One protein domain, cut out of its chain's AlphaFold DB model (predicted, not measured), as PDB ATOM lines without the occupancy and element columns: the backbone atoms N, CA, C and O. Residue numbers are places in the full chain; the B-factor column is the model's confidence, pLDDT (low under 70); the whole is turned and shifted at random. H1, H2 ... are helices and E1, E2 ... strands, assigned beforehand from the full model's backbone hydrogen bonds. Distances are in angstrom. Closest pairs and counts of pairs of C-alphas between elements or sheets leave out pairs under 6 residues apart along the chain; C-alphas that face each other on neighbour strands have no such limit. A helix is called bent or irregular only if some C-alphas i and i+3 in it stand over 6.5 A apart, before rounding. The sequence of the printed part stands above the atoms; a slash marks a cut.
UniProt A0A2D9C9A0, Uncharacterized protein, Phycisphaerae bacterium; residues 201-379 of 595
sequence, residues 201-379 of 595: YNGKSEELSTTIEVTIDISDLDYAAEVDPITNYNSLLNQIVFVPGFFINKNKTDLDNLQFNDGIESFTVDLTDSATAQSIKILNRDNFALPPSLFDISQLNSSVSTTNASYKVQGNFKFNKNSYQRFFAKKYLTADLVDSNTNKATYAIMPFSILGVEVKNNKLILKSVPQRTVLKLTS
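AT A GLANCE: This is residues 201 to 379 of the 595 residues of an uncharacterized protein of Phycisphaerae bacterium (UniProt A0A2D9C9A0). An elongated body is built on a hairpin of two long, bent strands, E6 and E7, which run along its long axis; at one end E2, E10, E9 and E3 complete with them a closed barrel of six strands. At the other end E5 beside E6, and E1, E11, E8 and E4 on from E7, make a curled sheet, open between E4 and E5, with H3 packed outside and H2 farther out. The printed part has 179 residues, in the order E1 E2 H1 E3 E4 E5 E6 E7 H2 H3 E8 E9 E10 E11, mostly strand and antiparallel. It is only just compact, close to loose, with a radius of gyration of the C-alphas of 18.6 A and spans of 65 by 36 by 24 A.

HOW THE PARTS SIT: E1, residues 201 to 205, has E7, residues 302 to 320, on one side (N 204 to O 318, 3.0 A) and E11, residues 374 to 378, on the other (N 203 to O 375, 2.8 A). E2, residues 211 to 217, has E7 on one side (N 213 to O 312, 2.9 A) and E10, residues 363 to 368, on the other side (N 214 to O 366, 2.9 A). H1, residues 233 to 236, is on the barrel, outside it, at a height of 6.6 A; it touches E9, residues 352 to 360, closest at the C-alphas of Asn 234 and Val 357, 6.2 A. E3, residues 240 to 242, has E6, residues 266 to 283, on one side (N 242 to O 281, 2.8 A) and E9 on the other side (N 241 to O 352, 2.8 A). E4, residues 247 to 251, pairs with E8, residues 344 to 348 (N 248 to O 347, 2.9 A), and E8 with E11 (N 346 to O 376, 2.8 A). E5, residues 257 to 261, E6 and E7 form a meander, each strand the antiparallel neighbour of the one before (N 259 to O 270, 3.0 A; N 273 to O 313, 3.0 A). H2, residues 325 to 328, is not on the barrel and is apart from H3, residues 335 to 341, which touches E5 at the C-alphas of Phe 260 and Ala 335, 5.9 A. E9 and E10 form a hairpin (N 358 to O 365, 2.9 A). In H3 every O i to N i+4 pair is within hydrogen-bond range; H1 and H2 are too short for one.

IN THESE COORDINATES: E1 begins at C-alpha 201 (233.135, 221.364, 258.945). E2 measures 20.1 A, E6 37.8 A, E7 39.3 A and E9 21.4 A. E6 bends by 96 degrees at residue 277 and E7 by 94 degrees at residue 306. E11 ends at C-alpha 378 (230.596, 226.828, 256.656).

THE WHOLE: The C-alphas farthest apart, of Asp 228 and Lys 330, are 65.0 A apart. The printed part has no cut. The links E2 to H1 and E6 to E7 are long. Mean pLDDT of the printed part is 85.7; residue 208 and residues 285 to 301 are under 70.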
ATOM      1  N   TYR A 201     232.964 222.262 257.807       95.50
ATOM      2  CA  TYR A 201     233.135 221.364 258.945       95.50
ATOM      3  C   TYR A 201     231.840 220.586 259.136       95.50
ATOM      4  O   TYR A 201     230.779 221.186 259.256       95.50
ATOM      5  N   ASN A 202     231.923 219.258 259.186       92.38
ATOM      6  CA  ASN A 202     230.779 218.369 259.347       92.38
ATOM      7  C   ASN A 202     230.798 217.790 260.758       92.38
ATOM      8  O   ASN A 202     231.707 217.029 261.106       92.38
ATOM      9  N   GLY A 203     229.781 218.135 261.537       91.75
ATOM     10  CA  GLY A 203     229.518 217.636 262.877       91.75
ATOM     11  C   GLY A 203     228.350 216.663 262.870       91.75
ATOM     12  O   GLY A 203     227.365 216.865 262.164       91.75
ATOM     13  N   LYS A 204     228.441 215.605 263.671       89.06
ATOM     14  CA  LYS A 204     227.374 214.609 263.832       89.06
ATOM     15  C   LYS A 204     226.847 214.661 265.249       89.06
ATOM     16  O   LYS A 204     227.631 214.753 266.193       89.06
ATOM     17  N   SER A 205     225.533 214.574 265.405       86.56
ATOM     18  CA  SER A 205     224.921 214.567 266.731       86.56
ATOM     19  C   SER A 205     225.370 213.343 267.537       86.56
ATOM     20  O   SER A 205     225.236 212.211 267.048       86.56
ATOM     21  N   GLU A 206     225.874 213.528 268.758       71.94
ATOM     22  CA  GLU A 206     226.154 212.394 269.650       71.94
ATOM     23  C   GLU A 206     224.843 211.754 270.117       71.94
ATOM     24  O   GLU A 206     223.852 212.440 270.344       71.94
ATOM     25  N   GLU A 207     224.816 210.424 270.245       71.06
ATOM     26  CA  GLU A 207     223.633 209.691 270.731       71.06
ATOM     27  C   GLU A 207     222.331 210.017 269.967       71.06
ATOM     28  O   GLU A 207     222.388 210.280 268.773       71.06
ATOM     29  N   LEU A 208     221.154 209.867 270.577       66.44
ATOM     30  CA  LEU A 208     219.881 210.347 270.028       66.44
ATOM     31  C   LEU A 208     219.562 211.690 270.702       66.44
ATOM     32  O   LEU A 208     218.644 211.768 271.513       66.44
ATOM     33  N   SER A 209     220.390 212.708 270.461       75.56
ATOM     34  CA  SER A 209     220.315 213.991 271.177       75.56
ATOM     35  C   SER A 209     219.544 215.081 270.438       75.56
ATOM     36  O   SER A 209     219.149 216.056 271.074       75.56
ATOM     37  N   THR A 210     219.298 214.937 269.129       85.56
ATOM     38  CA  THR A 210     218.560 215.961 268.386       85.56
ATOM     39  C   THR A 210     217.060 215.776 268.582       85.56
ATOM     40  O   THR A 210     216.492 214.756 268.183       85.56
ATOM     41  N   THR A 211     216.408 216.784 269.152       90.88
ATOM     42  CA  THR A 211     214.955 216.825 269.350       90.88
ATOM     43  C   THR A 211     214.342 217.988 268.595       90.88
ATOM     44  O   THR A 211     214.903 219.085 268.577       90.88
ATOM     45  N   ILE A 212     213.173 217.750 268.008       92.44
ATOM     46  CA  ILE A 212     212.368 218.773 267.351       92.44
ATOM     47  C   ILE A 212     211.039 218.870 268.089       92.44
ATOM     48  O   ILE A 212     210.349 217.866 268.291       92.44
ATOM     49  N   GLU A 213     210.687 220.082 268.489       95.00
ATOM     50  CA  GLU A 213     209.376 220.415 269.026       95.00
ATOM     51  C   GLU A 213     208.639 221.287 268.015       95.00
ATOM     52  O   GLU A 213     209.173 222.289 267.551       95.00
ATOM     53  N   VAL A 214     207.419 220.899 267.666       94.81
ATOM     54  CA  VAL A 214     206.536 221.660 266.782       94.81
ATOM     55  C   VAL A 214     205.354 222.157 267.594       94.81
ATOM     56  O   VAL A 214     204.719 221.378 268.297       94.81
ATOM     57  N   THR A 215     205.051 223.446 267.485       95.50
ATOM     58  CA  THR A 215     203.905 224.079 268.138       95.50
ATOM     59  C   THR A 215     202.951 224.625 267.083       95.50
ATOM     60  O   THR A 215     203.365 225.357 266.186       95.50
ATOM     61  N   ILE A 216     201.673 224.273 267.200       94.38
ATOM     62  CA  ILE A 216     200.610 224.665 266.268       94.38
ATOM     63  C   ILE A 216     199.419 225.172 267.080       94.38
ATOM     64  O   ILE A 216     199.006 224.520 268.040       94.38
ATOM     65  N   ASP A 217     198.854 226.321 266.719       93.25
ATOM     66  CA  ASP A 217     197.575 226.753 267.285       93.25
ATOM     67  C   ASP A 217     196.453 225.849 266.754       93.25
ATOM     68  O   ASP A 217     196.357 225.591 265.559       93.25
ATOM     69  N   ILE A 218     195.596 225.328 267.640       90.62
ATOM     70  CA  ILE A 218     194.565 224.344 267.253       90.62
ATOM     71  C   ILE A 218     193.584 224.912 266.213       90.62
ATOM     72  O   ILE A 218     193.046 224.157 265.404       90.62
ATOM     73  N   SER A 219     193.367 226.230 266.222       90.00
ATOM     74  CA  SER A 219     192.553 226.937 265.226       90.00
ATOM     75  C   SER A 219     193.130 226.893 263.814       90.00
ATOM     76  O   SER A 219     192.378 227.073 262.863       90.00
ATOM     77  N   ASP A 220     194.435 226.658 263.689       91.00
ATOM     78  CA  ASP A 220     195.186 226.759 262.436       91.00
ATOM     79  C   ASP A 220     195.418 225.370 261.813       91.00
ATOM     80  O   ASP A 220     196.242 225.220 260.908       91.00
ATOM     81  N   LEU A 221     194.739 224.340 262.334       89.69
ATOM     82  CA  LEU A 221     194.768 222.982 261.799       89.69
ATOM     83  C   LEU A 221     193.785 222.857 260.634       89.69
ATOM     84  O   LEU A 221     192.569 222.891 260.823       89.69
ATOM     85  N   ASP A 222     194.333 222.608 259.452       87.56
ATOM     86  CA  ASP A 222     193.577 222.281 258.253       87.56
ATOM     87  C   ASP A 222     193.503 220.759 258.090       87.56
ATOM     88  O   ASP A 222     194.526 220.068 258.036       87.56
ATOM     89  N   TYR A 223     192.285 220.229 257.995       85.25
ATOM     90  CA  TYR A 223     192.030 218.809 257.755       85.25
ATOM     91  C   TYR A 223     191.802 218.562 256.265       85.25
ATOM     92  O   TYR A 223     191.126 219.341 255.589       85.25
ATOM     93  N   ALA A 224     192.353 217.465 255.741       76.19
ATOM     94  CA  ALA A 224     192.060 217.051 254.373       76.19
ATOM     95  C   ALA A 224     190.567 216.699 254.216       76.19
ATOM     96  O   ALA A 224     189.934 216.243 255.164       76.19
ATOM     97  N   ALA A 225     190.013 216.873 253.010       71.00
ATOM     98  CA  ALA A 225     188.571 216.765 252.742       71.00
ATOM     99  C   ALA A 225     187.923 215.418 253.137       71.00
ATOM    100  O   ALA A 225     186.713 215.357 253.330       71.00
ATOM    101  N   GLU A 226     188.721 214.355 253.263       71.94
ATOM    102  CA  GLU A 226     188.287 212.991 253.599       71.94
ATOM    103  C   GLU A 226     188.694 212.560 255.025       71.94
ATOM    104  O   GLU A 226     188.591 211.385 255.373       71.94
ATOM    105  N   VAL A 227     189.196 213.487 255.849       73.31
ATOM    106  CA  VAL A 227     189.685 213.211 257.206       73.31
ATOM    107  C   VAL A 227     188.812 213.936 258.224       73.31
ATOM    108  O   VAL A 227     188.745 215.163 258.238       73.31
ATOM    109  N   ASP A 228     188.172 213.169 259.108       76.62
ATOM    110  CA  ASP A 228     187.405 213.739 260.214       76.62
ATOM    111  C   ASP A 228     188.314 214.561 261.147       76.62
ATOM    112  O   ASP A 228     189.430 214.124 261.466       76.62
ATOM    113  N   PRO A 229     187.843 215.722 261.650       81.44
ATOM    114  CA  PRO A 229     188.585 216.509 262.624       81.44
ATOM    115  C   PRO A 229     189.018 215.673 263.828       81.44
ATOM    116  O   PRO A 229     188.228 214.946 264.441       81.44
ATOM    117  N   ILE A 230     190.291 215.794 264.198       82.56
ATOM    118  CA  ILE A 230     190.871 214.998 265.277       82.56
ATOM    119  C   ILE A 230     190.306 215.472 266.615       82.56
ATOM    120  O   ILE A 230     190.585 216.573 267.080       82.56
ATOM    121  N   THR A 231     189.544 214.598 267.268       78.62
ATOM    122  CA  THR A 231     188.970 214.844 268.603       78.62
ATOM    123  C   THR A 231     189.875 214.366 269.739       78.62
ATOM    124  O   THR A 231     189.775 214.854 270.862       78.62
ATOM    125  N   ASN A 232     190.790 213.432 269.455       86.12
ATOM    126  CA  ASN A 232     191.800 212.942 270.390       86.12
ATOM    127  C   ASN A 232     193.192 213.040 269.762       86.12
ATOM    128  O   ASN A 232     193.588 212.165 268.996       86.12
ATOM    129  N   TYR A 233     193.957 214.064 270.138       88.38
ATOM    130  CA  TYR A 233     195.291 214.315 269.583       88.38
ATOM    131  C   TYR A 233     196.317 213.208 269.862       88.38
ATOM    132  O   TYR A 233     197.330 213.138 269.173       88.38
ATOM    133  N   ASN A 234     196.058 212.284 270.796       88.38
ATOM    134  CA  ASN A 234     196.926 211.115 270.981       88.38
ATOM    135  C   ASN A 234     196.915 210.162 269.772       88.38
ATOM    136  O   ASN A 234     197.827 209.349 269.644       88.38
ATOM    137  N   SER A 235     195.937 210.263 268.861       86.00
ATOM    138  CA  SER A 235     195.956 209.523 267.589       86.00
ATOM    139  C   SER A 235     197.111 209.935 266.667       86.00
ATOM    140  O   SER A 235     197.456 209.197 265.745       86.00
ATOM    141  N   LEU A 236     197.737 211.089 266.931       86.62
ATOM    142  CA  LEU A 236     198.906 211.578 266.207       86.62
ATOM    143  C   LEU A 236     200.205 210.870 266.618       86.62
ATOM    144  O   LEU A 236     201.216 211.006 265.932       86.62
ATOM    145  N   LEU A 237     200.211 210.104 267.712       86.31
ATOM    146  CA  LEU A 237     201.392 209.343 268.117       86.31
ATOM    147  C   LEU A 237     201.821 208.384 266.998       86.31
ATOM    148  O   LEU A 237     200.997 207.689 266.407       86.31
ATOM    149  N   ASN A 238     203.128 208.327 266.728       79.75
ATOM    150  CA  ASN A 238     203.745 207.577 265.624       79.75
ATOM    151  C   ASN A 238     203.414 208.048 264.197       79.75
ATOM    152  O   ASN A 238     203.924 207.436 263.251       79.75
ATOM    153  N   GLN A 239     202.626 209.114 264.023       82.56
ATOM    154  CA  GLN A 239     202.476 209.771 262.723       82.56
ATOM    155  C   GLN A 239     203.744 210.553 262.368       82.56
ATOM    156  O   GLN A 239     204.611 210.780 263.221       82.56
ATOM    157  N   ILE A 240     203.881 210.918 261.093       83.69
ATOM    158  CA  ILE A 240     205.087 211.563 260.568       83.69
ATOM    159  C   ILE A 240     204.831 213.055 260.414       83.69
ATOM    160  O   ILE A 240     203.891 213.455 259.739       83.69
ATOM    161  N   VAL A 241     205.686 213.881 261.005       86.56
ATOM    162  CA  VAL A 241     205.708 215.324 260.769       86.56
ATOM    163  C   VAL A 241     206.690 215.617 259.648       86.56
ATOM    164  O   VAL A 241     207.838 215.177 259.686       86.56
ATOM    165  N   PHE A 242     206.241 216.385 258.665       86.12
ATOM    166  CA  PHE A 242     207.042 216.888 257.564       86.12
ATOM    167  C   PHE A 242     207.047 218.418 257.585       86.12
ATOM    168  O   PHE A 242     205.998 219.055 257.467       86.12
ATOM    169  N   VAL A 243     208.244 218.989 257.724       86.06
ATOM    170  CA  VAL A 243     208.508 220.423 257.566       86.06
ATOM    171  C   VAL A 243     209.105 220.616 256.163       86.06
ATOM    172  O   VAL A 243     210.157 220.036 255.888       86.06
ATOM    173  N   PRO A 244     208.448 221.345 255.243       78.69
ATOM    174  CA  PRO A 244     208.996 221.628 253.920       78.69
ATOM    175  C   PRO A 244     210.288 222.451 254.012       78.69
ATOM    176  O   PRO A 244     210.365 223.391 254.796       78.69
ATOM    177  N   GLY A 245     211.271 222.128 253.167       72.94
ATOM    178  CA  GLY A 245     212.620 222.701 253.244       72.94
ATOM    179  C   GLY A 245     213.507 221.860 254.159       72.94
ATOM    180  O   GLY A 245     213.459 221.977 255.379       72.94
ATOM    181  N   PHE A 246     214.284 220.960 253.557       73.56
ATOM    182  CA  PHE A 246     215.019 219.934 254.296       73.56
ATOM    183  C   PHE A 246     216.259 220.498 254.989       73.56
ATOM    184  O   PHE A 246     216.488 220.219 256.165       73.56
ATOM    185  N   PHE A 247     217.046 221.296 254.265       83.25
ATOM    186  CA  PHE A 247     218.224 221.966 254.794       83.25
ATOM    187  C   PHE A 247     217.870 223.394 255.187       83.25
ATOM    188  O   PHE A 247     217.394 224.169 254.363       83.25
ATOM    189  N   ILE A 248     218.151 223.748 256.437       88.19
ATOM    190  CA  ILE A 248     218.057 225.118 256.922       88.19
ATOM    191  C   ILE A 248     219.463 225.698 256.934       88.19
ATOM    192  O   ILE A 248     220.339 225.172 257.618       88.19
ATOM    193  N   ASN A 249     219.682 226.764 256.165       89.81
ATOM    194  CA  ASN A 249     220.950 227.482 256.102       89.81
ATOM    195  C   ASN A 249     220.770 228.885 256.687       89.81
ATOM    196  O   ASN A 249     220.001 229.679 256.151       89.81
ATOM    197  N   LYS A 250     221.467 229.190 257.783       92.12
ATOM    198  CA  LYS A 250     221.365 230.478 258.486       92.12
ATOM    199  C   LYS A 250     222.748 231.042 258.787       92.12
ATOM    200  O   LYS A 250     223.710 230.288 258.973       92.12
ATOM    201  N   ASN A 251     222.854 232.368 258.875       94.12
ATOM    202  CA  ASN A 251     224.038 232.969 259.486       94.12
ATOM    203  C   ASN A 251     224.051 232.613 260.971       94.12
ATOM    204  O   ASN A 251     223.000 232.507 261.600       94.12
ATOM    205  N   LYS A 252     225.241 232.467 261.555       94.06
ATOM    206  CA  LYS A 252     225.363 232.113 262.978       94.06
ATOM    207  C   LYS A 252     224.689 233.125 263.911       94.06
ATOM    208  O   LYS A 252     224.233 232.744 264.979       94.06
ATOM    209  N   THR A 253     224.613 234.389 263.495       93.00
ATOM    210  CA  THR A 253     223.953 235.481 264.228       93.00
ATOM    211  C   THR A 253     222.436 235.354 264.291       93.00
ATOM    212  O   THR A 253     221.820 235.990 265.139       93.00
ATOM    213  N   ASP A 254     221.845 234.559 263.397       94.44
ATOM    214  CA  ASP A 254     220.394 234.428 263.239       94.44
ATOM    215  C   ASP A 254     219.851 233.183 263.969       94.44
ATOM    216  O   ASP A 254     218.663 232.880 263.874       94.44
ATOM    217  N   LEU A 255     220.724 232.442 264.660       94.50
ATOM    218  CA  LEU A 255     220.387 231.269 265.466       94.50
ATOM    219  C   LEU A 255     220.124 231.685 266.916       94.50
ATOM    220  O   LEU A 255     220.823 232.547 267.447       94.50
ATOM    221  N   ASP A 256     219.184 231.016 267.590       96.06
ATOM    222  CA  ASP A 256     218.867 231.322 268.996       96.06
ATOM    223  C   ASP A 256     220.062 231.073 269.930       96.06
ATOM    224  O   ASP A 256     220.299 231.828 270.873       96.06
ATOM    225  N   ASN A 257     220.793 229.978 269.702       94.88
ATOM    226  CA  ASN A 257     222.016 229.651 270.426       94.88
ATOM    227  C   ASN A 257     222.937 228.774 269.577       94.88
ATOM    228  O   ASN A 257     222.515 227.743 269.048       94.88
ATOM    229  N   LEU A 258     224.215 229.141 269.536       95.50
ATOM    230  CA  LEU A 258     225.278 228.342 268.943       95.50
ATOM    231  C   LEU A 258     226.520 228.434 269.832       95.50
ATOM    232  O   LEU A 258     227.284 229.393 269.744       95.50
ATOM    233  N   GLN A 259     226.702 227.456 270.717       95.31
ATOM    234  CA  GLN A 259     227.803 227.453 271.679       95.31
ATOM    235  C   GLN A 259     228.866 226.433 271.282       95.31
ATOM    236  O   GLN A 259     228.568 225.260 271.079       95.31
ATOM    237  N   PHE A 260     230.116 226.883 271.229       96.62
ATOM    238  CA  PHE A 260     231.282 226.063 270.927       96.62
ATOM    239  C   PHE A 260     231.960 225.606 272.218       96.62
ATOM    240  O   PHE A 260     232.268 226.421 273.085       96.62
ATOM    241  N   ASN A 261     232.233 224.306 272.334       95.38
ATOM    242  CA  ASN A 261     232.979 223.741 273.454       95.38
ATOM    243  C   ASN A 261     234.184 222.956 272.924       95.38
ATOM    244  O   ASN A 261     234.039 222.011 272.142       95.38
ATOM    245  N   ASP A 262     235.390 223.337 273.345       96.69
ATOM    246  CA  ASP A 262     236.619 222.705 272.865       96.69
ATOM    247  C   ASP A 262     236.980 221.439 273.657       96.69
ATOM    248  O   ASP A 262     236.790 221.353 274.870       96.69
ATOM    249  N   GLY A 263     237.549 220.455 272.963       93.38
ATOM    250  CA  GLY A 263     238.077 219.225 273.550       93.38
ATOM    251  C   GLY A 263     239.358 218.764 272.852       93.38
ATOM    252  O   GLY A 263     239.802 219.361 271.876       93.38
ATOM    253  N   ILE A 264     239.985 217.693 273.345       90.50
ATOM    254  CA  ILE A 264     241.333 217.285 272.892       90.50
ATOM    255  C   ILE A 264     241.326 216.672 271.478       90.50
ATOM    256  O   ILE A 264     242.163 217.004 270.644       90.50
ATOM    257  N   GLU A 265     240.395 215.769 271.181       90.69
ATOM    258  CA  GLU A 265     240.332 215.084 269.872       90.69
ATOM    259  C   GLU A 265     239.153 215.566 269.012       90.69
ATOM    260  O   GLU A 265     239.072 215.317 267.809       90.69
ATOM    261  N   SER A 266     238.234 216.296 269.634       93.62
ATOM    262  CA  SER A 266     237.007 216.802 269.037       93.62
ATOM    263  C   SER A 266     236.582 218.087 269.725       93.62
ATOM    264  O   SER A 266     236.876 218.261 270.904       93.62
ATOM    265  N   PHE A 267     235.830 218.928 269.027       95.25
ATOM    266  CA  PHE A 267     235.035 219.989 269.646       95.25
ATOM    267  C   PHE A 267     233.549 219.667 269.482       95.25
ATOM    268  O   PHE A 267     233.175 218.896 268.589       95.25
ATOM    269  N   THR A 268     232.710 220.214 270.354       94.88
ATOM    270  CA  THR A 268     231.256 220.076 270.267       94.88
ATOM    271  C   THR A 268     230.593 221.426 270.066       94.88
ATOM    272  O   THR A 268     231.144 222.466 270.430       94.88
ATOM    273  N   VAL A 269     229.418 221.400 269.445       95.75
ATOM    274  CA  VAL A 269     228.599 222.585 269.216       95.75
ATOM    275  C   VAL A 269     227.179 222.304 269.676       95.75
ATOM    276  O   VAL A 269     226.539 221.375 269.181       95.75
ATOM    277  N   ASP A 270     226.703 223.110 270.619       94.75
ATOM    278  CA  ASP A 270     225.319 223.105 271.079       94.75
ATOM    279  C   ASP A 270     224.505 224.069 270.220       94.75
ATOM    280  O   ASP A 270     224.751 225.276 270.219       94.75
ATOM    281  N   LEU A 271     223.523 223.531 269.499       94.94
ATOM    282  CA  LEU A 271     222.610 224.290 268.654       94.94
ATOM    283  C   LEU A 271     221.230 224.344 269.307       94.94
ATOM    284  O   LEU A 271     220.658 223.319 269.685       94.94
ATOM    285  N   THR A 272     220.659 225.540 269.383       95.62
ATOM    286  CA  THR A 272     219.213 225.737 269.482       95.62
ATOM    287  C   THR A 272     218.799 226.735 268.419       95.62
ATOM    288  O   THR A 272     219.439 227.772 268.262       95.62
ATOM    289  N   ASP A 273     217.738 226.414 267.693       95.88
ATOM    290  CA  ASP A 273     217.149 227.320 266.719       95.88
ATOM    291  C   ASP A 273     215.632 227.158 266.686       95.88
ATOM    292  O   ASP A 273     215.111 226.048 266.842       95.88
ATOM    293  N   SER A 274     214.939 228.269 266.462       94.31
ATOM    294  CA  SER A 274     213.494 228.312 266.328       94.31
ATOM    295  C   SER A 274     213.099 229.076 265.070       94.31
ATOM    296  O   SER A 274     213.755 230.028 264.643       94.31
ATOM    297  N   ALA A 275     211.972 228.687 264.484       92.62
ATOM    298  CA  ALA A 275     211.340 229.447 263.417       92.62
ATOM    299  C   ALA A 275     209.826 229.478 263.610       92.62
ATOM    300  O   ALA A 275     209.233 228.544 264.149       92.62
ATOM    301  N   THR A 276     209.203 230.559 263.153       93.19
ATOM    302  CA  THR A 276     207.751 230.785 263.183       93.19
ATOM    303  C   THR A 276     207.196 230.885 261.763       93.19
ATOM    304  O   THR A 276     207.972 231.009 260.813       93.19
ATOM    305  N   ALA A 277     205.867 230.869 261.617       90.50
ATOM    306  CA  ALA A 277     205.174 230.951 260.325       90.50
ATOM    307  C   ALA A 277     205.643 229.873 259.328       90.50
ATOM    308  O   ALA A 277     205.902 230.141 258.157       90.50
ATOM    309  N   GLN A 278     205.827 228.653 259.837       90.69
ATOM    310  CA  GLN A 278     206.287 227.511 259.063       90.69
ATOM    311  C   GLN A 278     205.102 226.664 258.620       90.69
ATOM    312  O   GLN A 278     204.200 226.367 259.408       90.69
ATOM    313  N   SER A 279     205.150 226.215 257.370       89.25
ATOM    314  CA  SER A 279     204.225 225.200 256.878       89.25
ATOM    315  C   SER A 279     204.605 223.837 257.434       89.25
ATOM    316  O   SER A 279     205.777 223.474 257.436       89.25
ATOM    317  N   ILE A 280     203.628 223.059 257.889       89.06
ATOM    318  CA  ILE A 280     203.845 221.705 258.403       89.06
ATOM    319  C   ILE A 280     202.742 220.791 257.889       89.06
ATOM    320  O   ILE A 280     201.572 221.169 257.839       89.06
ATOM    321  N   LYS A 281     203.120 219.567 257.523       88.12
ATOM    322  CA  LYS A 281     202.192 218.484 257.196       88.12
ATOM    323  C   LYS A 281     202.381 217.340 258.181       88.12
ATOM    324  O   LYS A 281     203.505 216.916 258.434       88.12
ATOM    325  N   ILE A 282     201.283 216.815 258.703       86.56
ATOM    326  CA  ILE A 282     201.254 215.541 259.411       86.56
ATOM    327  C   ILE A 282     200.762 214.495 258.418       86.56
ATOM    328  O   ILE A 282     199.696 214.630 257.819       86.56
ATOM    329  N   LEU A 283     201.579 213.475 258.204       80.75
ATOM    330  CA  LEU A 283     201.372 212.433 257.214       80.75
ATOM    331  C   LEU A 283     200.976 211.143 257.921       80.75
ATOM    332  O   LEU A 283     201.579 210.768 258.934       80.75
ATOM    333  N   ASN A 284     199.972 210.461 257.367       72.50
ATOM    334  CA  ASN A 284     199.517 209.198 257.924       72.50
ATOM    335  C   ASN A 284     200.492 208.066 257.568       72.50
ATOM    336  O   ASN A 284     200.733 207.778 256.395       72.50
ATOM    337  N   ARG A 285     201.037 207.396 258.584       65.06
ATOM    338  CA  ARG A 285     202.018 206.312 258.437       65.06
ATOM    339  C   ARG A 285     201.406 204.993 257.944       65.06
ATOM    340  O   ARG A 285     202.149 204.069 257.595       65.06
ATOM    341  N   ASP A 286     200.084 204.859 257.958       58.31
ATOM    342  CA  ASP A 286     199.419 203.591 257.641       58.31
ATOM    343  C   ASP A 286     199.106 203.406 256.153       58.31
ATOM    344  O   ASP A 286     198.872 202.278 255.729       58.31
ATOM    345  N   ASN A 287     199.215 204.466 255.345       49.53
ATOM    346  CA  ASN A 287     198.845 204.402 253.930       49.53
ATOM    347  C   ASN A 287     200.008 204.108 252.970       49.53
ATOM    348  O   ASN A 287     199.737 203.695 251.848       49.53
ATOM    349  N   PHE A 288     201.280 204.263 253.370       46.03
ATOM    350  CA  PHE A 288     202.412 204.064 252.451       46.03
ATOM    351  C   PHE A 288     203.687 203.549 253.140       46.03
ATOM    352  O   PHE A 288     204.057 203.984 254.234       46.03
ATOM    353  N   ALA A 289     204.407 202.644 252.465       49.25
ATOM    354  CA  ALA A 289     205.848 202.511 252.662       49.25
ATOM    355  C   ALA A 289     206.469 203.849 252.245       49.25
ATOM    356  O   ALA A 289     206.144 204.331 251.163       49.25
ATOM    357  N   LEU A 290     207.278 204.475 253.111       44.28
ATOM    358  CA  LEU A 290     207.882 205.783 252.822       44.28
ATOM    359  C   LEU A 290     208.399 205.821 251.382       44.28
ATOM    360  O   LEU A 290     209.174 204.930 251.011       44.28
ATOM    361  N   PRO A 291     207.973 206.804 250.579       41.75
ATOM    362  CA  PRO A 291     208.336 206.796 249.192       41.75
ATOM    363  C   PRO A 291     209.840 207.054 249.016       41.75
ATOM    364  O   PRO A 291     210.483 207.678 249.867       41.75
ATOM    365  N   PRO A 292     210.417 206.555 247.911       45.78
ATOM    366  CA  PRO A 292     211.857 206.490 247.690       45.78
ATOM    367  C   PRO A 292     212.601 207.835 247.674       45.78
ATOM    368  O   PRO A 292     213.829 207.849 247.768       45.78
ATOM    369  N   SER A 293     211.882 208.958 247.583       46.19
ATOM    370  CA  SER A 293     212.447 210.299 247.703       46.19
ATOM    371  C   SER A 293     211.704 211.133 248.740       46.19
ATOM    372  O   SER A 293     210.484 211.057 248.878       46.19
ATOM    373  N   LEU A 294     212.447 212.005 249.422       49.62
ATOM    374  CA  LEU A 294     211.889 213.009 250.331       49.62
ATOM    375  C   LEU A 294     210.923 213.978 249.618       49.62
ATOM    376  O   LEU A 294     210.128 214.632 250.278       49.62
ATOM    377  N   PHE A 295     210.954 214.050 248.284       40.16
ATOM    378  CA  PHE A 295     210.055 214.888 247.486       40.16
ATOM    379  C   PHE A 295     208.653 214.270 247.334       40.16
ATOM    380  O   PHE A 295     207.655 214.986 247.376       40.16
ATOM    381  N   ASP A 296     208.569 212.943 247.258       51.25
ATOM    382  CA  ASP A 296     207.310 212.188 247.204       51.25
ATOM    383  C   ASP A 296     206.618 212.156 248.589       51.25
ATOM    384  O   ASP A 296     205.395 212.128 248.701       51.25
ATOM    385  N   ILE A 297     207.371 212.366 249.683       55.91
ATOM    386  CA  ILE A 297     206.767 212.575 251.014       55.91
ATOM    387  C   ILE A 297     205.805 213.776 251.038       55.91
ATOM    388  O   ILE A 297     204.853 213.792 251.813       55.91
ATOM    389  N   SER A 298     206.034 214.776 250.177       53.34
ATOM    390  CA  SER A 298     205.168 215.952 250.066       53.34
ATOM    391  C   SER A 298     203.868 215.685 249.296       53.34
ATOM    392  O   SER A 298     202.923 216.469 249.457       53.34
ATOM    393  N   GLN A 299     203.845 214.604 248.502       55.97
ATOM    394  CA  GLN A 299     202.711 214.101 247.723       55.97
ATOM    395  C   GLN A 299     201.885 213.059 248.490       55.97
ATOM    396  O   GLN A 299     200.755 212.776 248.099       55.97
ATOM    397  N   LEU A 300     202.404 212.526 249.603       62.28
ATOM    398  CA  LEU A 300     201.621 211.689 250.508       62.28
ATOM    399  C   LEU A 300     200.407 212.451 251.046       62.28
ATOM    400  O   LEU A 300     200.495 213.629 251.406       62.28
ATOM    401  N   ASN A 301     199.289 211.733 251.172       66.56
ATOM    402  CA  ASN A 301     198.064 212.269 251.751       66.56
ATOM    403  C   ASN A 301     198.335 212.757 253.182       66.56
ATOM    404  O   ASN A 301     198.594 211.964 254.096       66.56
ATOM    405  N   SER A 302     198.280 214.074 253.375       71.38
ATOM    406  CA  SER A 302     198.371 214.694 254.692       71.38
ATOM    407  C   SER A 302     197.075 214.467 255.457       71.38
ATOM    408  O   SER A 302     195.999 214.767 254.944       71.38
ATOM    409  N   SER A 303     197.168 213.974 256.690       74.00
ATOM    410  CA  SER A 303     196.016 213.913 257.591       74.00
ATOM    411  C   SER A 303     195.656 215.299 258.117       74.00
ATOM    412  O   SER A 303     194.480 215.628 258.241       74.00
ATOM    413  N   VAL A 304     196.677 216.110 258.397       84.00
ATOM    414  CA  VAL A 304     196.545 217.480 258.892       84.00
ATOM    415  C   VAL A 304     197.647 218.334 258.281       84.00
ATOM    416  O   VAL A 304     198.779 217.872 258.122       84.00
ATOM    417  N   SER A 305     197.347 219.583 257.965       88.06
ATOM    418  CA  SER A 305     198.345 220.574 257.573       88.06
ATOM    419  C   SER A 305     198.117 221.898 258.282       88.06
ATOM    420  O   SER A 305     197.049 222.156 258.820       88.06
ATOM    421  N   THR A 306     199.137 222.741 258.287       91.06
ATOM    422  CA  THR A 306     199.033 224.137 258.700       91.06
ATOM    423  C   THR A 306     200.091 224.947 257.962       91.06
ATOM    424  O   THR A 306     201.121 224.405 257.555       91.06
ATOM    425  N   THR A 307     199.847 226.241 257.790       89.44
ATOM    426  CA  THR A 307     200.831 227.204 257.264       89.44
ATOM    427  C   THR A 307     201.412 228.104 258.353       89.44
ATOM    428  O   THR A 307     202.337 228.870 258.094       89.44
ATOM    429  N   ASN A 308     200.895 227.995 259.581       92.31
ATOM    430  CA  ASN A 308     201.254 228.852 260.699       92.31
ATOM    431  C   ASN A 308     201.651 228.020 261.923       92.31
ATOM    432  O   ASN A 308     200.982 228.004 262.952       92.31
ATOM    433  N   ALA A 309     202.769 227.311 261.804       93.12
ATOM    434  CA  ALA A 309     203.393 226.626 262.925       93.12
ATOM    435  C   ALA A 309     204.702 227.298 263.340       93.12
ATOM    436  O   ALA A 309     205.313 228.067 262.590       93.12
ATOM    437  N   SER A 310     205.173 226.949 264.529       93.94
ATOM    438  CA  SER A 310     206.566 227.141 264.906       93.94
ATOM    439  C   SER A 310     207.245 225.807 265.166       93.94
ATOM    440  O   SER A 310     206.611 224.832 265.575       93.94
ATOM    441  N   TYR A 311     208.553 225.764 264.939       94.12
ATOM    442  CA  TYR A 311     209.390 224.666 265.395       94.12
ATOM    443  C   TYR A 311     210.529 225.193 266.253       94.12
ATOM    444  O   TYR A 311     210.947 226.343 266.122       94.12
ATOM    445  N   LYS A 312     211.051 224.307 267.093       95.25
ATOM    446  CA  LYS A 312     212.296 224.468 267.826       95.25
ATOM    447  C   LYS A 312     213.129 223.206 267.663       95.25
ATOM    448  O   LYS A 312     212.654 222.110 267.960       95.25
ATOM    449  N   VAL A 313     214.367 223.357 267.209       94.00
ATOM    450  CA  VAL A 313     215.352 222.278 267.124       94.00
ATOM    451  C   VAL A 313     216.418 222.476 268.191       94.00
ATOM    452  O   VAL A 313     216.871 223.593 268.437       94.00
ATOM    453  N   GLN A 314     216.809 221.385 268.842       94.38
ATOM    454  CA  GLN A 314     217.907 221.366 269.805       94.38
ATOM    455  C   GLN A 314     218.774 220.143 269.546       94.38
ATOM    456  O   GLN A 314     218.236 219.059 269.331       94.38
ATOM    457  N   GLY A 315     220.095 220.307 269.570       92.88
ATOM    458  CA  GLY A 315     221.028 219.197 269.391       92.88
ATOM    459  C   GLY A 315     222.455 219.556 269.791       92.88
ATOM    460  O   GLY A 315     222.831 220.726 269.802       92.88
ATOM    461  N   ASN A 316     223.247 218.529 270.099       92.88
ATOM    462  CA  ASN A 316     224.676 218.638 270.383       92.88
ATOM    463  C   ASN A 316     225.461 217.873 269.315       92.88
ATOM    464  O   ASN A 316     225.232 216.680 269.114       92.88
ATOM    465  N   PHE A 317     226.386 218.550 268.637       93.56
ATOM    466  CA  PHE A 317     227.104 218.018 267.482       93.56
ATOM    467  C   PHE A 317     228.596 217.909 267.760       93.56
ATOM    468  O   PHE A 317     229.239 218.901 268.090       93.56
ATOM    469  N   LYS A 318     229.168 216.719 267.567       92.88
ATOM    470  CA  LYS A 318     230.605 216.464 267.696       92.88
ATOM    471  C   LYS A 318     231.299 216.604 266.351       92.88
ATOM    472  O   LYS A 318     230.872 216.007 265.367       92.88
ATOM    473  N   PHE A 319     232.425 217.305 266.341       93.94
ATOM    474  CA  PHE A 319     233.294 217.480 265.184       93.94
ATOM    475  C   PHE A 319     234.656 216.843 265.455       93.94
ATOM    476  O   PHE A 319     235.299 217.125 266.467       93.94
ATOM    477  N   ASN A 320     235.121 215.987 264.546       92.06
ATOM    478  CA  ASN A 320     236.417 215.320 264.673       92.06
ATOM    479  C   ASN A 320     237.556 216.243 264.204       92.06
ATOM    480  O   ASN A 320     237.632 216.570 263.019       92.06
ATOM    481  N   LYS A 321     238.473 216.622 265.107       93.62
ATOM    482  CA  LYS A 321     239.593 217.517 264.771       93.62
ATOM    483  C   LYS A 321     240.579 216.879 263.794       93.62
ATOM    484  O   LYS A 321     241.119 217.583 262.941       93.62
ATOM    485  N   ASN A 322     240.781 215.559 263.853       90.94
ATOM    486  CA  ASN A 322     241.737 214.852 262.990       90.94
ATOM    487  C   ASN A 322     241.408 215.006 261.498       90.94
ATOM    488  O   ASN A 322     242.318 215.015 260.671       90.94
ATOM    489  N   SER A 323     240.131 215.197 261.157       89.38
ATOM    490  CA  SER A 323     239.681 215.416 259.778       89.38
ATOM    491  C   SER A 323     240.136 216.754 259.183       89.38
ATOM    492  O   SER A 323     240.131 216.902 257.962       89.38
ATOM    493  N   TYR A 324     240.515 217.724 260.024       93.75
ATOM    494  CA  TYR A 324     240.764 219.115 259.622       93.75
ATOM    495  C   TYR A 324     242.135 219.641 260.053       93.75
ATOM    496  O   TYR A 324     242.683 220.529 259.404       93.75
ATOM    497  N   GLN A 325     242.723 219.088 261.117       93.69
ATOM    498  CA  GLN A 325     243.950 219.581 261.751       93.69
ATOM    499  C   GLN A 325     245.110 219.799 260.764       93.69
ATOM    500  O   GLN A 325     245.887 220.741 260.920       93.69
ATOM    501  N   ARG A 326     245.217 218.969 259.720       92.38
ATOM    502  CA  ARG A 326     246.278 219.083 258.706       92.38
ATOM    503  C   ARG A 326     246.277 220.417 257.944       92.38
ATOM    504  O   ARG A 326     247.339 220.851 257.510       92.38
ATOM    505  N   PHE A 327     245.128 221.081 257.817       93.69
ATOM    506  CA  PHE A 327     245.001 222.355 257.098       93.69
ATOM    507  C   PHE A 327     245.461 223.564 257.925       93.69
ATOM    508  O   PHE A 327     245.645 224.652 257.396       93.69
ATOM    509  N   PHE A 328     245.707 223.374 259.224       91.06
ATOM    510  CA  PHE A 328     246.114 224.441 260.143       91.06
ATOM    511  C   PHE A 328     247.625 224.466 260.418       91.06
ATOM    512  O   PHE A 328     248.100 225.208 261.281       91.06
ATOM    513  N   ALA A 329     248.404 223.684 259.662       85.25
ATOM    514  CA  ALA A 329     249.855 223.580 259.788       85.25
ATOM    515  C   ALA A 329     250.298 223.355 261.251       85.25
ATOM    516  O   ALA A 329     250.012 222.312 261.832       85.25
ATOM    517  N   LYS A 330     251.009 224.321 261.850       84.44
ATOM    518  CA  LYS A 330     251.503 224.248 263.239       84.44
ATOM    519  C   LYS A 330     250.510 224.777 264.280       84.44
ATOM    520  O   LYS A 330     250.792 224.672 265.471       84.44
ATOM    521  N   LYS A 331     249.395 225.383 263.863       88.88
ATOM    522  CA  LYS A 331     248.357 225.856 264.784       88.88
ATOM    523  C   LYS A 331     247.472 224.678 265.165       88.88
ATOM    524  O   LYS A 331     246.977 223.956 264.301       88.88
ATOM    525  N   TYR A 332     247.281 224.485 266.460       91.19
ATOM    526  CA  TYR A 332     246.332 223.499 266.945       91.19
ATOM    527  C   TYR A 332     244.903 223.971 266.649       91.19
ATOM    528  O   TYR A 332     244.588 225.147 266.838       91.19
ATOM    529  N   LEU A 333     244.065 223.067 266.149       94.94
ATOM    530  CA  LEU A 333     242.675 223.357 265.838       94.94
ATOM    531  C   LEU A 333     241.865 223.434 267.134       94.94
ATOM    532  O   LEU A 333     241.708 222.428 267.827       94.94
ATOM    533  N   THR A 334     241.334 224.613 267.444       95.19
ATOM    534  CA  THR A 334     240.428 224.855 268.576       95.19
ATOM    535  C   THR A 334     239.029 225.207 268.083       95.19
ATOM    536  O   THR A 334     238.859 225.671 266.954       95.19
ATOM    537  N   ALA A 335     238.025 225.005 268.934       95.56
ATOM    538  CA  ALA A 335     236.651 225.411 268.669       95.56
ATOM    539  C   ALA A 335     236.549 226.917 268.358       95.56
ATOM    540  O   ALA A 335     235.921 227.275 267.369       95.56
ATOM    541  N   ASP A 336     237.265 227.768 269.102       94.88
ATOM    542  CA  ASP A 336     237.320 229.221 268.862       94.88
ATOM    543  C   ASP A 336     237.853 229.575 267.469       94.88
ATOM    544  O   ASP A 336     237.376 230.510 266.833       94.88
ATOM    545  N   LEU A 337     238.839 228.819 266.969       94.25
ATOM    546  CA  LEU A 337     239.390 229.030 265.631       94.25
ATOM    547  C   LEU A 337     238.384 228.640 264.540       94.25
ATOM    548  O   LEU A 337     238.317 229.283 263.495       94.25
ATOM    549  N   VAL A 338     237.602 227.581 264.766       95.56
ATOM    550  CA  VAL A 338     236.514 227.200 263.853       95.56
ATOM    551  C   VAL A 338     235.396 228.237 263.902       95.56
ATOM    552  O   VAL A 338     234.882 228.627 262.854       95.56
ATOM    553  N   ASP A 339     235.047 228.722 265.091       95.38
ATOM    554  CA  ASP A 339     234.051 229.772 265.264       95.38
ATOM    555  C   ASP A 339     234.482 231.057 264.538       95.38
ATOM    556  O   ASP A 339     233.746 231.566 263.697       95.38
ATOM    557  N   SER A 340     235.720 231.523 264.716       93.31
ATOM    558  CA  SER A 340     236.203 232.723 264.019       93.31
ATOM    559  C   SER A 340     236.241 232.585 262.493       93.31
ATOM    560  O   SER A 340     236.131 233.583 261.787       93.31
ATOM    561  N   ASN A 341     236.415 231.364 261.981       92.31
ATOM    562  CA  ASN A 341     236.593 231.104 260.551       92.31
ATOM    563  C   ASN A 341     235.293 230.757 259.816       92.31
ATOM    564  O   ASN A 341     235.298 230.677 258.591       92.31
ATOM    565  N   THR A 342     234.193 230.526 260.530       95.38
ATOM    566  CA  THR A 342     232.892 230.157 259.950       95.38
ATOM    567  C   THR A 342     231.899 231.303 260.102       95.38
ATOM    568  O   THR A 342     232.008 232.112 261.019       95.38
ATOM    569  N   ASN A 343     230.911 231.395 259.216       94.31
ATOM    570  CA  ASN A 343     229.889 232.451 259.250       94.31
ATOM    571  C   ASN A 343     228.455 231.911 259.183       94.31
ATOM    572  O   ASN A 343     227.531 232.574 259.660       94.31
ATOM    573  N   LYS A 344     228.273 230.694 258.666       93.75
ATOM    574  CA  LYS A 344     226.972 230.048 258.509       93.75
ATOM    575  C   LYS A 344     226.941 228.684 259.186       93.75
ATOM    576  O   LYS A 344     227.969 228.026 259.365       93.75
ATOM    577  N   ALA A 345     225.733 228.270 259.542       94.38
ATOM    578  CA  ALA A 345     225.435 226.925 259.992       94.38
ATOM    579  C   ALA A 345     224.299 226.349 259.142       94.38
ATOM    580  O   ALA A 345     223.291 227.013 258.891       94.38
ATOM    581  N   THR A 346     224.462 225.103 258.711       91.75
ATOM    582  CA  THR A 346     223.451 224.354 257.969       91.75
ATOM    583  C   THR A 346     223.104 223.077 258.718       91.75
ATOM    584  O   THR A 346     223.990 222.284 259.026       91.75
ATOM    585  N   TYR A 347     221.828 222.834 258.982       90.19
ATOM    586  CA  TYR A 347     221.346 221.584 259.578       90.19
ATOM    587  C   TYR A 347     220.105 221.089 258.840       90.19
ATOM    588  O   TYR A 347     219.440 221.851 258.139       90.19
ATOM    589  N   ALA A 348     219.808 219.798 258.981       83.94
ATOM    590  CA  ALA A 348     218.664 219.172 258.332       83.94
ATOM    591  C   ALA A 348     217.520 218.901 259.319       83.94
ATOM    592  O   ALA A 348     217.743 218.345 260.399       83.94
ATOM    593  N   ILE A 349     216.290 219.230 258.917       85.25
ATOM    594  CA  ILE A 349     215.056 218.823 259.602       85.25
ATOM    595  C   ILE A 349     214.429 217.689 258.787       85.25
ATOM    596  O   ILE A 349     213.626 217.900 257.880       85.25
ATOM    597  N   MET A 350     214.826 216.457 259.101       79.44
ATOM    598  CA  MET A 350     214.272 215.272 258.443       79.44
ATOM    599  C   MET A 350     212.826 215.016 258.901       79.44
ATOM    600  O   MET A 350     212.525 215.274 260.070       79.44
ATOM    601  N   PRO A 351     211.940 214.468 258.043       82.44
ATOM    602  CA  PRO A 351     210.579 214.116 258.451       82.44
ATOM    603  C   PRO A 351     210.614 213.127 259.611       82.44
ATOM    604  O   PRO A 351     211.263 212.097 259.468       82.44
ATOM    605  N   PHE A 352     209.931 213.392 260.726       83.88
ATOM    606  CA  PHE A 352     210.130 212.668 261.991       83.88
ATOM    607  C   PHE A 352     208.857 212.076 262.586       83.88
ATOM    608  O   PHE A 352     207.759 212.590 262.398       83.88
ATOM    609  N   SER A 353     209.001 210.976 263.331       84.62
ATOM    610  CA  SER A 353     207.888 210.367 264.065       84.62
ATOM    611  C   SER A 353     207.587 211.119 265.361       84.62
ATOM    612  O   SER A 353     208.503 211.520 266.083       84.62
ATOM    613  N   ILE A 354     206.301 211.258 265.682       88.06
ATOM    614  CA  ILE A 354     205.829 211.889 266.920       88.06
ATOM    615  C   ILE A 354     205.960 210.902 268.087       88.06
ATOM    616  O   ILE A 354     205.333 209.840 268.077       88.06
ATOM    617  N   LEU A 355     206.751 211.270 269.099       90.62
ATOM    618  CA  LEU A 355     206.900 210.536 270.362       90.62
ATOM    619  C   LEU A 355     205.888 210.994 271.414       90.62
ATOM    620  O   LEU A 355     205.402 210.185 272.200       90.62
ATOM    621  N   GLY A 356     205.608 212.295 271.454       92.19
ATOM    622  CA  GLY A 356     204.768 212.901 272.478       92.19
ATOM    623  C   GLY A 356     203.862 213.972 271.900       92.19
ATOM    624  O   GLY A 356     204.263 214.720 271.009       92.19
ATOM    625  N   VAL A 357     202.651 214.038 272.441       93.75
ATOM    626  CA  VAL A 357     201.645 215.043 272.109       93.75
ATOM    627  C   VAL A 357     201.198 215.705 273.403       93.75
ATOM    628  O   VAL A 357     200.863 215.023 274.371       93.75
ATOM    629  N   GLU A 358     201.205 217.028 273.428       94.31
ATOM    630  CA  GLU A 358     200.760 217.827 274.564       94.31
ATOM    631  C   GLU A 358     199.850 218.946 274.055       94.31
ATOM    632  O   GLU A 358     200.142 219.579 273.046       94.31
ATOM    633  N   VAL A 359     198.736 219.195 274.746       92.75
ATOM    634  CA  VAL A 359     197.865 220.339 274.458       92.75
ATOM    635  C   VAL A 359     197.934 221.298 275.631       92.75
ATOM    636  O   VAL A 359     197.561 220.946 276.751       92.75
ATOM    637  N   LYS A 360     198.405 222.519 275.379       92.25
ATOM    638  CA  LYS A 360     198.567 223.551 276.406       92.25
ATOM    639  C   LYS A 360     198.164 224.905 275.848       92.25
ATOM    640  O   LYS A 360     198.649 225.307 274.802       92.25
ATOM    641  N   ASN A 361     197.301 225.630 276.559       90.81
ATOM    642  CA  ASN A 361     196.862 226.979 276.177       90.81
ATOM    643  C   ASN A 361     196.362 227.075 274.718       90.81
ATOM    644  O   ASN A 361     196.755 227.984 273.996       90.81
ATOM    645  N   ASN A 362     195.523 226.123 274.288       91.44
ATOM    646  CA  ASN A 362     195.002 226.014 272.915       91.44
ATOM    647  C   ASN A 362     196.057 225.748 271.818       91.44
ATOM    648  O   ASN A 362     195.756 225.847 270.630       91.44
ATOM    649  N   LYS A 363     197.274 225.363 272.216       93.00
ATOM    650  CA  LYS A 363     198.357 224.966 271.318       93.00
ATOM    651  C   LYS A 363     198.602 223.472 271.401       93.00
ATOM    652  O   LYS A 363     198.691 222.911 272.494       93.00
ATOM    653  N   LEU A 364     198.726 222.854 270.237       93.62
ATOM    654  CA  LEU A 364     199.188 221.493 270.047       93.62
ATOM    655  C   LEU A 364     200.717 221.502 269.969       93.62
ATOM    656  O   LEU A 364     201.295 222.165 269.112       93.62
ATOM    657  N   ILE A 365     201.360 220.760 270.862       95.06
ATOM    658  CA  ILE A 365     202.810 220.606 270.939       95.06
ATOM    659  C   ILE A 365     203.149 219.160 270.585       95.06
ATOM    660  O   ILE A 365     202.705 218.220 271.251       95.06
ATOM    661  N   LEU A 366     203.942 218.983 269.535       94.75
ATOM    662  CA  LEU A 366     204.396 217.693 269.029       94.75
ATOM    663  C   LEU A 366     205.893 217.557 269.291       94.75
ATOM    664  O   LEU A 366     206.679 218.397 268.859       94.75
ATOM    665  N   LYS A 367     206.291 216.485 269.973       93.94
ATOM    666  CA  LYS A 367     207.695 216.196 270.293       93.94
ATOM    667  C   LYS A 367     208.184 215.034 269.442       93.94
ATOM    668  O   LYS A 367     207.551 213.973 269.418       93.94
ATOM    669  N   SER A 368     209.300 215.229 268.746       91.12
ATOM    670  CA  SER A 368     209.903 214.194 267.910       91.12
ATOM    671  C   SER A 368     210.450 213.042 268.749       91.12
ATOM    672  O   SER A 368     210.889 213.220 269.888       91.12
ATOM    673  N   VAL A 369     210.503 211.850 268.155       86.19
ATOM    674  CA  VAL A 369     211.473 210.841 268.595       86.19
ATOM    675  C   VAL A 369     212.871 211.462 268.452       86.19
ATOM    676  O   VAL A 369     213.162 212.035 267.395       86.19
ATOM    677  N   PRO A 370     213.729 211.407 269.485       86.56
ATOM    678  CA  PRO A 370     215.086 211.915 269.369       86.56
ATOM    679  C   PRO A 370     215.844 211.179 268.264       86.56
ATOM    680  O   PRO A 370     215.763 209.953 268.153       86.56
ATOM    681  N   GLN A 371     216.562 211.921 267.428       81.06
ATOM    682  CA  GLN A 371     217.176 211.401 266.207       81.06
ATOM    683  C   GLN A 371     218.625 211.850 266.061       81.06
ATOM    684  O   GLN A 371     219.080 212.767 266.746       81.06
ATOM    685  N   ARG A 372     219.359 211.181 265.164       83.69
ATOM    686  CA  ARG A 372     220.686 211.634 264.748       83.69
ATOM    687  C   ARG A 372     220.579 212.531 263.529       83.69
ATOM    688  O   ARG A 372     219.873 212.195 262.583       83.69
ATOM    689  N   THR A 373     221.311 213.635 263.546       85.50
ATOM    690  CA  THR A 373     221.383 214.599 262.446       85.50
ATOM    691  C   THR A 373     222.817 215.091 262.251       85.50
ATOM    692  O   THR A 373     223.723 214.781 263.033       85.50
ATOM    693  N   VAL A 374     223.024 215.849 261.176       89.19
ATOM    694  CA  VAL A 374     224.301 216.474 260.827       89.19
ATOM    695  C   VAL A 374     224.165 217.992 260.949       89.19
ATOM    696  O   VAL A 374     223.133 218.558 260.589       89.19
ATOM    697  N   LEU A 375     225.218 218.635 261.447       92.75
ATOM    698  CA  LEU A 375     225.412 220.082 261.434       92.75
ATOM    699  C   LEU A 375     226.641 220.391 260.584       92.75
ATOM    700  O   LEU A 375     227.721 219.855 260.833       92.75
ATOM    701  N   LYS A 376     226.496 221.274 259.605       94.19
ATOM    702  CA  LYS A 376     227.608 221.814 258.830       94.19
ATOM    703  C   LYS A 376     227.888 223.233 259.291       94.19
ATOM    704  O   LYS A 376     226.975 224.050 259.340       94.19
ATOM    705  N   LEU A 377     229.138 223.532 259.607       96.38
ATOM    706  CA  LEU A 377     229.604 224.905 259.778       96.38
ATOM    707  C   LEU A 377     230.371 225.288 258.528       96.38
ATOM    708  O   LEU A 377     231.238 224.527 258.089       96.38
ATOM    709  N   THR A 378     230.047 226.438 257.951       95.62
ATOM    710  CA  THR A 378     230.596 226.828 256.656       95.62
ATOM    711  C   THR A 378     231.192 228.225 256.673       95.62
ATOM    712  O   THR A 378     230.832 229.082 257.487       95.62
ATOM    713  N   SER A 379     232.158 228.424 255.783       95.31
ATOM    714  CA  SER A 379     232.719 229.721 255.422       95.31
ATOM    715  C   SER A 379     232.581 229.925 253.918       95.31
ATOM    716  O   SER A 379     232.388 228.966 253.175       95.31
TER     717      SER A 379